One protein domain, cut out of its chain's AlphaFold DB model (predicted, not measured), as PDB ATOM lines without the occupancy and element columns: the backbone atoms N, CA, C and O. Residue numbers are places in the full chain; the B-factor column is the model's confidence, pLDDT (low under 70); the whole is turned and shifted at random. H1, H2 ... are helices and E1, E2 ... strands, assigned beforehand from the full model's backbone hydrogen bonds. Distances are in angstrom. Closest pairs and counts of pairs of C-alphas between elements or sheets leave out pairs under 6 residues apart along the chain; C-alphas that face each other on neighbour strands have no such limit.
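Overview. This is residues 20 to 87 and 98 to 114 of the 444 residues of a protein of Myotis davidii (UniProt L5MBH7). A small two-stranded hairpin, E1 and E2, lies toward one end of a loop-rich body, with two short helices, H1 and H2, touching each other nearer its middle. H3 lies at the far end beyond a cut, and its residues 109 to 114 stick out and add to the length. The printed part has 85 residues, with two named strands and three named helices in the order E1, E2, H1, H2, H3; the sheet E1 - E2 is antiparallel. The class is mixed, helices and strands, with 36 residues, under half, in named elements. The whole is compact, with a radius of gyration of the C-alphas of 13.7 A, and only just elongated, spanning 45 by 30 by 22 A.

Along the chain. E1, residues 26 to 30, begins at C-alpha 26 (200.640, 224.609, 274.955) and is 12.7 A long. E2 is residues 33 to 37, 13.0 A. H1 is residues 47 to 55, 12.2 A, and H2 is residues 70 to 73. H3, residues 102 to 114, is 18.2 A long and ends at C-alpha 114 (192.743, 196.613, 277.679).

Arrangement. E1 and E2 form a hairpin, their directions 150 degrees apart; N 28 and O 35 are 2.8 A apart, within hydrogen-bond range. Residues 36 to 37 of E2 also pair antiparallel with residues 43 to 44. H1 and H2 touch, the closest C-alphas being those of Leu 47 and Pro 71, 6.9 A apart. H3 is apart from E1, E2, H1 and H2. In H1 and H3 every O i to N i+4 pair is within hydrogen-bond range; H2 is too short for one.

Size, cuts and confidence. The two C-alphas farthest apart, of Gly 32 and Leu 113, are 45.5 A apart. Residues 88 to 97 are not printed, and C-alphas 87 and 98 are 23.0 A apart across this cut. The link from H1 to H2 is long, with 14 residues. Mean pLDDT of the printed part is 79.8; residues 20, 66, 79 to 87 and 98 to 100 are under 70.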
ATOM      1  N   SER A  20     209.613 225.475 268.756       69.31
ATOM      2  CA  SER A  20     208.595 224.432 268.664       69.31
ATOM      3  C   SER A  20     208.105 224.041 270.060       69.31
ATOM      4  O   SER A  20     208.889 223.752 270.962       69.31
ATOM      5  N   VAL A  21     206.785 224.036 270.246       79.25
ATOM      6  CA  VAL A  21     206.168 223.593 271.504       79.25
ATOM      7  C   VAL A  21     206.146 222.056 271.522       79.25
ATOM      8  O   VAL A  21     205.728 221.460 270.526       79.25
ATOM      9  N   PRO A  22     206.591 221.388 272.604       80.25
ATOM     10  CA  PRO A  22     206.559 219.929 272.690       80.25
ATOM     11  C   PRO A  22     205.126 219.372 272.651       80.25
ATOM     12  O   PRO A  22     204.166 220.021 273.063       80.25
ATOM     13  N   ILE A  23     204.974 218.143 272.156       79.12
ATOM     14  CA  ILE A  23     203.664 217.566 271.807       79.12
ATOM     15  C   ILE A  23     202.757 217.450 273.044       79.12
ATOM     16  O   ILE A  23     203.117 216.825 274.036       79.12
ATOM     17  N   GLY A  24     201.550 218.015 272.977       80.12
ATOM     18  CA  GLY A  24     200.597 218.010 274.095       80.12
ATOM     19  C   GLY A  24     200.881 219.048 275.187       80.12
ATOM     20  O   GLY A  24     200.155 219.083 276.175       80.12
ATOM     21  N   TRP A  25     201.897 219.894 275.011       86.38
ATOM     22  CA  TRP A  25     202.047 221.146 275.748       86.38
ATOM     23  C   TRP A  25     201.471 222.295 274.922       86.38
ATOM     24  O   TRP A  25     201.424 222.232 273.693       86.38
ATOM     25  N   GLN A  26     201.081 223.372 275.593       86.81
ATOM     26  CA  GLN A  26     200.640 224.609 274.955       86.81
ATOM     27  C   GLN A  26     201.509 225.768 275.448       86.81
ATOM     28  O   GLN A  26     201.823 225.833 276.632       86.81
ATOM     29  N   ARG A  27     201.899 226.685 274.554       88.69
ATOM     30  CA  ARG A  27     202.566 227.947 274.912       88.69
ATOM     31  C   ARG A  27     201.581 229.087 274.680       88.69
ATOM     32  O   ARG A  27     201.096 229.261 273.564       88.69
ATOM     33  N   CYS A  28     201.301 229.841 275.730       85.00
ATOM     34  CA  CYS A  28     200.407 230.990 275.749       85.00
ATOM     35  C   CYS A  28     201.194 232.258 276.099       85.00
ATOM     36  O   CYS A  28     202.277 232.187 276.681       85.00
ATOM     37  N   VAL A  29     200.629 233.423 275.784       87.12
ATOM     38  CA  VAL A  29     201.112 234.717 276.283       87.12
ATOM     39  C   VAL A  29     199.946 235.410 276.988       87.12
ATOM     40  O   VAL A  29     198.863 235.540 276.413       87.12
ATOM     41  N   ARG A  30     200.144 235.820 278.242       82.75
ATOM     42  CA  ARG A  30     199.183 236.584 279.054       82.75
ATOM     43  C   ARG A  30     199.910 237.788 279.629       82.75
ATOM     44  O   ARG A  30     200.999 237.631 280.159       82.75
ATOM     45  N   GLU A  31     199.323 238.978 279.500       85.00
ATOM     46  CA  GLU A  31     199.822 240.206 280.153       85.00
ATOM     47  C   GLU A  31     201.300 240.548 279.832       85.00
ATOM     48  O   GLU A  31     201.971 241.252 280.577       85.00
ATOM     49  N   GLY A  32     201.814 240.057 278.697       80.88
ATOM     50  CA  GLY A  32     203.216 240.202 278.281       80.88
ATOM     51  C   GLY A  32     204.163 239.093 278.766       80.88
ATOM     52  O   GLY A  32     205.288 239.018 278.280       80.88
ATOM     53  N   ALA A  33     203.720 238.198 279.652       85.06
ATOM     54  CA  ALA A  33     204.468 237.025 280.103       85.06
ATOM     55  C   ALA A  33     204.134 235.769 279.275       85.06
ATOM     56  O   ALA A  33     202.998 235.580 278.830       85.06
ATOM     57  N   VAL A  34     205.112 234.877 279.095       90.06
ATOM     58  CA  VAL A  34     204.906 233.549 278.491       90.06
ATOM     59  C   VAL A  34     204.496 232.546 279.565       90.06
ATOM     60  O   VAL A  34     205.126 232.466 280.617       90.06
ATOM     61  N   LEU A  35     203.480 231.734 279.273       91.44
ATOM     62  CA  LEU A  35     203.083 230.594 280.094       91.44
ATOM     63  C   LEU A  35     203.130 229.311 279.260       91.44
ATOM     64  O   LEU A  35     202.698 229.293 278.107       91.44
ATOM     65  N   TYR A  36     203.604 228.222 279.857       90.88
ATOM     66  CA  TYR A  36     203.472 226.872 279.318       90.88
ATOM     67  C   TYR A  36     202.421 226.096 280.106       90.88
ATOM     68  O   TYR A  36     202.514 225.989 281.324       90.88
ATOM     69  N   ILE A  37     201.450 225.519 279.405       90.25
ATOM     70  CA  ILE A  37     200.435 224.631 279.975       90.25
ATOM     71  C   ILE A  37     200.866 223.190 279.702       90.25
ATOM     72  O   ILE A  37     201.148 222.821 278.556       90.25
ATOM     73  N   SER A  38     200.944 222.378 280.754       88.38
ATOM     74  CA  SER A  38     201.301 220.964 280.654       88.38
ATOM     75  C   SER A  38     200.153 220.097 280.112       88.38
ATOM     76  O   SER A  38     198.990 220.506 280.176       88.38
ATOM     77  N   PRO A  39     200.419 218.842 279.692       80.00
ATOM     78  CA  PRO A  39     199.376 217.900 279.277       80.00
ATOM     79  C   PRO A  39     198.410 217.481 280.406       80.00
ATOM     80  O   PRO A  39     197.528 216.659 280.177       80.00
ATOM     81  N   SER A  40     198.589 217.991 281.632       80.69
ATOM     82  CA  SER A  40     197.646 217.862 282.753       80.69
ATOM     83  C   SER A  40     197.066 219.211 283.202       80.69
ATOM     84  O   SER A  40     196.654 219.337 284.352       80.69
ATOM     85  N   GLY A  41     197.091 220.234 282.341       83.12
ATOM     86  CA  GLY A  41     196.528 221.558 282.622       83.12
ATOM     87  C   GLY A  41     197.321 222.400 283.626       83.12
ATOM     88  O   GLY A  41     196.781 223.359 284.163       83.12
ATOM     89  N   THR A  42     198.577 222.052 283.930       87.31
ATOM     90  CA  THR A  42     199.383 222.819 284.895       87.31
ATOM     91  C   THR A  42     200.092 223.972 284.200       87.31
ATOM     92  O   THR A  42     200.902 223.733 283.305       87.31
ATOM     93  N   GLU A  43     199.811 225.202 284.623       92.31
ATOM     94  CA  GLU A  43     200.437 226.412 284.084       92.31
ATOM     95  C   GLU A  43     201.794 226.700 284.744       92.31
ATOM     96  O   GLU A  43     201.947 226.631 285.966       92.31
ATOM     97  N   LEU A  44     202.785 227.031 283.918       90.12
ATOM     98  CA  LEU A  44     204.163 227.320 284.301       90.12
ATOM     99  C   LEU A  44     204.582 228.655 283.674       90.12
ATOM    100  O   LEU A  44     204.559 228.776 282.452       90.12
ATOM    101  N   SER A  45     204.975 229.640 284.480       88.94
ATOM    102  CA  SER A  45     205.393 230.980 284.030       88.94
ATOM    103  C   SER A  45     206.910 231.205 284.065       88.94
ATOM    104  O   SER A  45     207.385 232.229 283.580       88.94
ATOM    105  N   SER A  46     207.687 230.258 284.608       89.62
ATOM    106  CA  SER A  46     209.152 230.331 284.603       89.62
ATOM    107  C   SER A  46     209.848 228.991 284.371       89.62
ATOM    108  O   SER A  46     209.289 227.897 284.535       89.62
ATOM    109  N   LEU A  47     211.127 229.085 284.009       89.81
ATOM    110  CA  LEU A  47     212.020 227.956 283.764       89.81
ATOM    111  C   LEU A  47     212.318 227.203 285.075       89.81
ATOM    112  O   LEU A  47     212.390 225.975 285.098       89.81
ATOM    113  N   GLU A  48     212.392 227.924 286.191       90.56
ATOM    114  CA  GLU A  48     212.558 227.413 287.552       90.56
ATOM    115  C   GLU A  48     211.309 226.656 288.007       90.56
ATOM    116  O   GLU A  48     211.421 225.516 288.459       90.56
ATOM    117  N   GLN A  49     210.116 227.227 287.807       91.69
ATOM    118  CA  GLN A  49     208.851 226.537 288.072       91.69
ATOM    119  C   GLN A  49     208.734 225.274 287.207       91.69
ATOM    120  O   GLN A  49     208.293 224.233 287.688       91.69
ATOM    121  N   THR A  50     209.203 225.334 285.958       90.69
ATOM    122  CA  THR A  50     209.239 224.185 285.045       90.69
ATOM    123  C   THR A  50     210.201 223.097 285.521       90.69
ATOM    124  O   THR A  50     209.816 221.930 285.557       90.69
ATOM    125  N   ARG A  51     211.419 223.441 285.962       88.38
ATOM    126  CA  ARG A  51     212.348 222.481 286.591       88.38
ATOM    127  C   ARG A  51     211.704 221.819 287.812       88.38
ATOM    128  O   ARG A  51     211.698 220.594 287.886       88.38
ATOM    129  N   SER A  52     211.117 222.604 288.716       88.75
ATOM    130  CA  SER A  52     210.441 222.092 289.913       88.75
ATOM    131  C   SER A  52     209.278 221.164 289.561       88.75
ATOM    132  O   SER A  52     209.246 220.038 290.042       88.75
ATOM    133  N   TYR A  53     208.393 221.562 288.640       89.25
ATOM    134  CA  TYR A  53     207.289 220.729 288.148       89.25
ATOM    135  C   TYR A  53     207.778 219.408 287.538       89.25
ATOM    136  O   TYR A  53     207.212 218.346 287.800       89.25
ATOM    137  N   LEU A  54     208.845 219.439 286.738       87.19
ATOM    138  CA  LEU A  54     209.411 218.243 286.114       87.19
ATOM    139  C   LEU A  54     210.096 217.312 287.123       87.19
ATOM    140  O   LEU A  54     210.078 216.099 286.912       87.19
ATOM    141  N   LEU A  55     210.648 217.849 288.212       86.25
ATOM    142  CA  LEU A  55     211.241 217.078 289.309       86.25
ATOM    143  C   LEU A  55     210.196 216.554 290.309       86.25
ATOM    144  O   LEU A  55     210.417 215.498 290.893       86.25
ATOM    145  N   SER A  56     209.058 217.232 290.477       88.19
ATOM    146  CA  SER A  56     207.971 216.787 291.355       88.19
ATOM    147  C   SER A  56     207.353 215.457 290.911       88.19
ATOM    148  O   SER A  56     207.176 215.183 289.718       88.19
ATOM    149  N   ASP A  57     206.963 214.640 291.886       82.06
ATOM    150  CA  ASP A  57     206.190 213.423 291.650       82.06
ATOM    151  C   ASP A  57     204.742 213.720 291.231       82.06
ATOM    152  O   ASP A  57     204.213 214.814 291.424       82.06
ATOM    153  N   GLY A  58     204.103 212.743 290.583       79.62
ATOM    154  CA  GLY A  58     202.726 212.847 290.079       79.62
ATOM    155  C   GLY A  58     202.531 213.721 288.827       79.62
ATOM    156  O   GLY A  58     201.528 213.554 288.134       79.62
ATOM    157  N   THR A  59     203.473 214.603 288.484       84.00
ATOM    158  CA  THR A  59     203.317 215.550 287.366       84.00
ATOM    159  C   THR A  59     203.398 214.897 285.982       84.00
ATOM    160  O   THR A  59     204.089 213.892 285.769       84.00
ATOM    161  N   CYS A  60     202.690 215.470 285.000       76.19
ATOM    162  CA  CYS A  60     202.631 214.927 283.647       76.19
ATOM    163  C   CYS A  60     203.824 215.391 282.804       76.19
ATOM    164  O   CYS A  60     203.950 216.559 282.444       76.19
ATOM    165  N   LYS A  61     204.695 214.440 282.454       80.56
ATOM    166  CA  LYS A  61     205.939 214.658 281.692       80.56
ATOM    167  C   LYS A  61     205.828 214.111 280.256       80.56
ATOM    168  O   LYS A  61     206.794 213.593 279.703       80.56
ATOM    169  N   CYS A  62     204.620 214.093 279.688       75.25
ATOM    170  CA  CYS A  62     204.346 213.568 278.342       75.25
ATOM    171  C   CYS A  62     204.831 214.517 277.240       75.25
ATOM    172  O   CYS A  62     204.959 215.712 277.474       75.25
ATOM    173  N   GLY A  63     205.134 213.976 276.054       76.44
ATOM    174  CA  GLY A  63     205.554 214.762 274.882       76.44
ATOM    175  C   GLY A  63     206.942 215.405 274.953       76.44
ATOM    176  O   GLY A  63     207.379 216.010 273.978       76.44
ATOM    177  N   LEU A  64     207.635 215.258 276.081       82.94
ATOM    178  CA  LEU A  64     209.007 215.704 276.282       82.94
ATOM    179  C   LEU A  64     209.975 214.576 275.920       82.94
ATOM    180  O   LEU A  64     209.836 213.455 276.411       82.94
ATOM    181  N   GLU A  65     210.950 214.885 275.069       74.94
ATOM    182  CA  GLU A  65     212.017 213.957 274.696       74.94
ATOM    183  C   GLU A  65     212.991 213.742 275.869       74.94
ATOM    184  O   GLU A  65     213.241 214.646 276.670       74.94
ATOM    185  N   CYS A  66     213.551 212.536 275.983       69.38
ATOM    186  CA  CYS A  66     214.588 212.207 276.958       69.38
ATOM    187  C   CYS A  66     215.907 211.865 276.235       69.38
ATOM    188  O   CYS A  66     215.885 210.992 275.368       69.38
ATOM    189  N   PRO A  67     217.058 212.467 276.608       73.69
ATOM    190  CA  PRO A  67     217.285 213.345 277.763       73.69
ATOM    191  C   PRO A  67     216.724 214.767 277.583       73.69
ATOM    192  O   PRO A  67     216.987 215.444 276.594       73.69
ATOM    193  N   LEU A  68     215.973 215.234 278.584       81.62
ATOM    194  CA  LEU A  68     215.237 216.493 278.512       81.62
ATOM    195  C   LEU A  68     216.132 217.705 278.799       81.62
ATOM    196  O   LEU A  68     216.495 217.970 279.945       81.62
ATOM    197  N   ASN A  69     216.416 218.496 277.767       81.00
ATOM    198  CA  ASN A  69     217.072 219.793 277.912       81.00
ATOM    199  C   ASN A  69     216.028 220.903 278.152       81.00
ATOM    200  O   ASN A  69     215.580 221.558 277.212       81.00
ATOM    201  N   VAL A  70     215.638 221.098 279.419       82.44
ATOM    202  CA  VAL A  70     214.605 222.071 279.835       82.44
ATOM    203  C   VAL A  70     214.801 223.471 279.216       82.44
ATOM    204  O   VAL A  70     213.881 223.911 278.531       82.44
ATOM    205  N   PRO A  71     215.958 224.160 279.351       77.75
ATOM    206  CA  PRO A  71     216.131 225.506 278.790       77.75
ATOM    207  C   PRO A  71     216.193 225.567 277.254       77.75
ATOM    208  O   PRO A  71     216.147 226.659 276.701       77.75
ATOM    209  N   LYS A  72     216.292 224.431 276.547       78.38
ATOM    210  CA  LYS A  72     216.177 224.385 275.077       78.38
ATOM    211  C   LYS A  72     214.732 224.178 274.600       78.38
ATOM    212  O   LYS A  72     214.401 224.565 273.486       78.38
ATOM    213  N   VAL A  73     213.894 223.538 275.417       79.12
ATOM    214  CA  VAL A  73     212.502 223.177 275.076       79.12
ATOM    215  C   VAL A  73     211.497 224.225 275.576       79.12
ATOM    216  O   VAL A  73     210.472 224.458 274.936       79.12
ATOM    217  N   PHE A  74     211.794 224.875 276.701       84.62
ATOM    218  CA  PHE A  74     210.930 225.868 277.333       84.62
ATOM    219  C   PHE A  74     211.543 227.266 277.215       84.62
ATOM    220  O   PHE A  74     212.454 227.616 277.964       84.62
ATOM    221  N   ASN A  75     211.030 228.056 276.270       86.69
ATOM    222  CA  ASN A  75     211.445 229.431 276.018       86.69
ATOM    223  C   ASN A  75     210.389 230.422 276.530       86.69
ATOM    224  O   ASN A  75     209.278 230.500 275.997       86.69
ATOM    225  N   PHE A  76     210.761 231.193 277.550       86.88
ATOM    226  CA  PHE A  76     209.897 232.169 278.214       86.88
ATOM    227  C   PHE A  76     209.984 233.588 277.625       86.88
ATOM    228  O   PHE A  76     209.268 234.471 278.089       86.88
ATOM    229  N   ASP A  77     210.781 233.811 276.576       82.56
ATOM    230  CA  ASP A  77     210.889 235.112 275.910       82.56
ATOM    231  C   ASP A  77     209.578 235.458 275.172       82.56
ATOM    232  O   ASP A  77     209.232 234.776 274.201       82.56
ATOM    233  N   PRO A  78     208.842 236.527 275.532       75.56
ATOM    234  CA  PRO A  78     207.591 236.881 274.849       75.56
ATOM    235  C   PRO A  78     207.801 237.341 273.400       75.56
ATOM    236  O   PRO A  78     206.869 237.306 272.601       75.56
ATOM    237  N   LEU A  79     209.032 237.724 273.044       68.06
ATOM    238  CA  LEU A  79     209.428 238.128 271.691       68.06
ATOM    239  C   LEU A  79     209.854 236.948 270.796       68.06
ATOM    240  O   LEU A  79     210.003 237.129 269.589       68.06
ATOM    241  N   ALA A  80     210.061 235.746 271.349       67.25
ATOM    242  CA  ALA A  80     210.476 234.588 270.561       67.25
ATOM    243  C   ALA A  80     209.273 233.978 269.816       67.25
ATOM    244  O   ALA A  80     208.372 233.438 270.477       67.25
ATOM    245  N   PRO A  81     209.239 234.007 268.468       57.22
ATOM    246  CA  PRO A  81     208.085 233.566 267.699       57.22
ATOM    247  C   PRO A  81     207.823 232.076 267.923       57.22
ATOM    248  O   PRO A  81     208.737 231.247 267.932       57.22
ATOM    249  N   VAL A  82     206.551 231.726 268.103       56.31
ATOM    250  CA  VAL A  82     206.100 230.332 268.118       56.31
ATOM    251  C   VAL A  82     205.692 229.944 266.705       56.31
ATOM    252  O   VAL A  82     204.873 230.628 266.098       56.31
ATOM    253  N   THR A  83     206.189 228.816 266.203       51.16
ATOM    254  CA  THR A  83     205.537 228.124 265.083       51.16
ATOM    255  C   THR A  83     204.533 227.128 265.669       51.16
ATOM    256  O   THR A  83     204.963 226.223 266.390       51.16
ATOM    257  N   PRO A  84     203.221 227.233 265.374       49.34
ATOM    258  CA  PRO A  84     202.214 226.255 265.800       49.34
ATOM    259  C   PRO A  84     202.330 224.925 265.023       49.34
ATOM    260  O   PRO A  84     201.455 224.548 264.251       49.34
ATOM    261  N   GLY A  85     203.450 224.213 265.192       48.41
ATOM    262  CA  GLY A  85     203.826 223.004 264.446       48.41
ATOM    263  C   GLY A  85     203.057 221.734 264.836       48.41
ATOM    264  O   GLY A  85     203.670 220.714 265.132       48.41
ATOM    265  N   GLY A  86     201.724 221.793 264.867       56.09
ATOM    266  CA  GLY A  86     200.841 220.731 265.362       56.09
ATOM    267  C   GLY A  86     200.054 219.986 264.279       56.09
ATOM    268  O   GLY A  86     198.830 219.977 264.343       56.09
ATOM    269  N   ALA A  87     200.718 219.365 263.294       40.97
ATOM    270  CA  ALA A  87     200.041 218.574 262.246       40.97
ATOM    271  C   ALA A  87     200.882 217.410 261.660       40.97
ATOM    272  O   ALA A  87     200.764 217.070 260.485       40.97
ATOM    273  N   THR A  98     211.363 203.318 273.671       62.84
ATOM    274  CA  THR A  98     212.432 203.637 274.627       62.84
ATOM    275  C   THR A  98     212.552 205.133 274.922       62.84
ATOM    276  O   THR A  98     212.945 205.468 276.039       62.84
ATOM    277  N   LYS A  99     212.154 206.037 274.015       67.75
ATOM    278  CA  LYS A  99     212.161 207.495 274.254       67.75
ATOM    279  C   LYS A  99     210.932 207.992 275.020       67.75
ATOM    280  O   LYS A  99     210.993 209.040 275.657       67.75
ATOM    281  N   LEU A 100     209.834 207.228 275.019       69.00
ATOM    282  CA  LEU A 100     208.623 207.542 275.789       69.00
ATOM    283  C   LEU A 100     208.929 207.777 277.279       69.00
ATOM    284  O   LEU A 100     209.598 206.967 277.919       69.00
ATOM    285  N   CYS A 101     208.348 208.820 277.875       72.25
ATOM    286  CA  CYS A 101     208.391 209.004 279.324       72.25
ATOM    287  C   CYS A 101     207.606 207.897 280.063       72.25
ATOM    288  O   CYS A 101     206.717 207.253 279.497       72.25
ATOM    289  N   ASN A 102     207.876 207.699 281.360       74.88
ATOM    290  CA  ASN A 102     207.237 206.632 282.147       74.88
ATOM    291  C   ASN A 102     205.698 206.716 282.180       74.88
ATOM    292  O   ASN A 102     205.046 205.673 282.185       74.88
ATOM    293  N   HIS A 103     205.108 207.918 282.123       75.69
ATOM    294  CA  HIS A 103     203.655 208.061 281.975       75.69
ATOM    295  C   HIS A 103     203.179 207.491 280.631       75.69
ATOM    296  O   HIS A 103     202.284 206.650 280.617       75.69
ATOM    297  N   ARG A 104     203.783 207.887 279.499       75.44
ATOM    298  CA  ARG A 104     203.357 207.404 278.174       75.44
ATOM    299  C   ARG A 104     203.635 205.905 277.994       75.44
ATOM    300  O   ARG A 104     202.801 205.225 277.409       75.44
ATOM    301  N   ARG A 105     204.707 205.358 278.590       83.75
ATOM    302  CA  ARG A 105     204.909 203.896 278.691       83.75
ATOM    303  C   ARG A 105     203.793 203.215 279.493       83.75
ATOM    304  O   ARG A 105     203.251 202.222 279.024       83.75
ATOM    305  N   LYS A 106     203.402 203.756 280.659       82.00
ATOM    306  CA  LYS A 106     202.286 203.227 281.467       82.00
ATOM    307  C   LYS A 106     200.956 203.292 280.708       82.00
ATOM    308  O   LYS A 106     200.219 202.314 280.715       82.00
ATOM    309  N   ALA A 107     200.668 204.399 280.026       81.81
ATOM    310  CA  ALA A 107     199.454 204.569 279.229       81.81
ATOM    311  C   ALA A 107     199.383 203.568 278.061       81.81
ATOM    312  O   ALA A 107     198.373 202.886 277.911       81.81
ATOM    313  N   VAL A 108     200.469 203.413 277.291       84.38
ATOM    314  CA  VAL A 108     200.557 202.416 276.209       84.38
ATOM    315  C   VAL A 108     200.435 200.991 276.758       84.38
ATOM    316  O   VAL A 108     199.677 200.198 276.210       84.38
ATOM    317  N   ALA A 109     201.103 200.668 277.870       86.75
ATOM    318  CA  ALA A 109     200.991 199.353 278.501       86.75
ATOM    319  C   ALA A 109     199.555 199.046 278.962       86.75
ATOM    320  O   ALA A 109     199.051 197.962 278.678       86.75
ATOM    321  N   MET A 110     198.867 199.995 279.608       86.44
ATOM    322  CA  MET A 110     197.461 199.821 279.997       86.44
ATOM    323  C   MET A 110     196.551 199.674 278.771       86.44
ATOM    324  O   MET A 110     195.744 198.754 278.743       86.44
ATOM    325  N   ALA A 111     196.710 200.497 277.729       85.62
ATOM    326  CA  ALA A 111     195.913 200.395 276.502       85.62
ATOM    327  C   ALA A 111     196.106 199.049 275.771       85.62
ATOM    328  O   ALA A 111     195.144 198.473 275.261       85.62
ATOM    329  N   THR A 112     197.328 198.510 275.758       89.62
ATOM    330  CA  THR A 112     197.615 197.167 275.229       89.62
ATOM    331  C   THR A 112     196.994 196.068 276.095       89.62
ATOM    332  O   THR A 112     196.469 195.100 275.552       89.62
ATOM    333  N   LEU A 113     196.990 196.213 277.426       86.56
ATOM    334  CA  LEU A 113     196.312 195.271 278.325       86.56
ATOM    335  C   LEU A 113     194.784 195.302 278.154       86.56
ATOM    336  O   LEU A 113     194.180 194.232 278.120       86.56
ATOM    337  N   TYR A 114     194.174 196.482 277.982       86.00
ATOM    338  CA  TYR A 114     192.743 196.613 277.679       86.00
ATOM    339  C   TYR A 114     192.379 195.925 276.356       86.00
ATOM    340  O   TYR A 114     191.559 195.009 276.364       86.00
TER     341      TYR A 114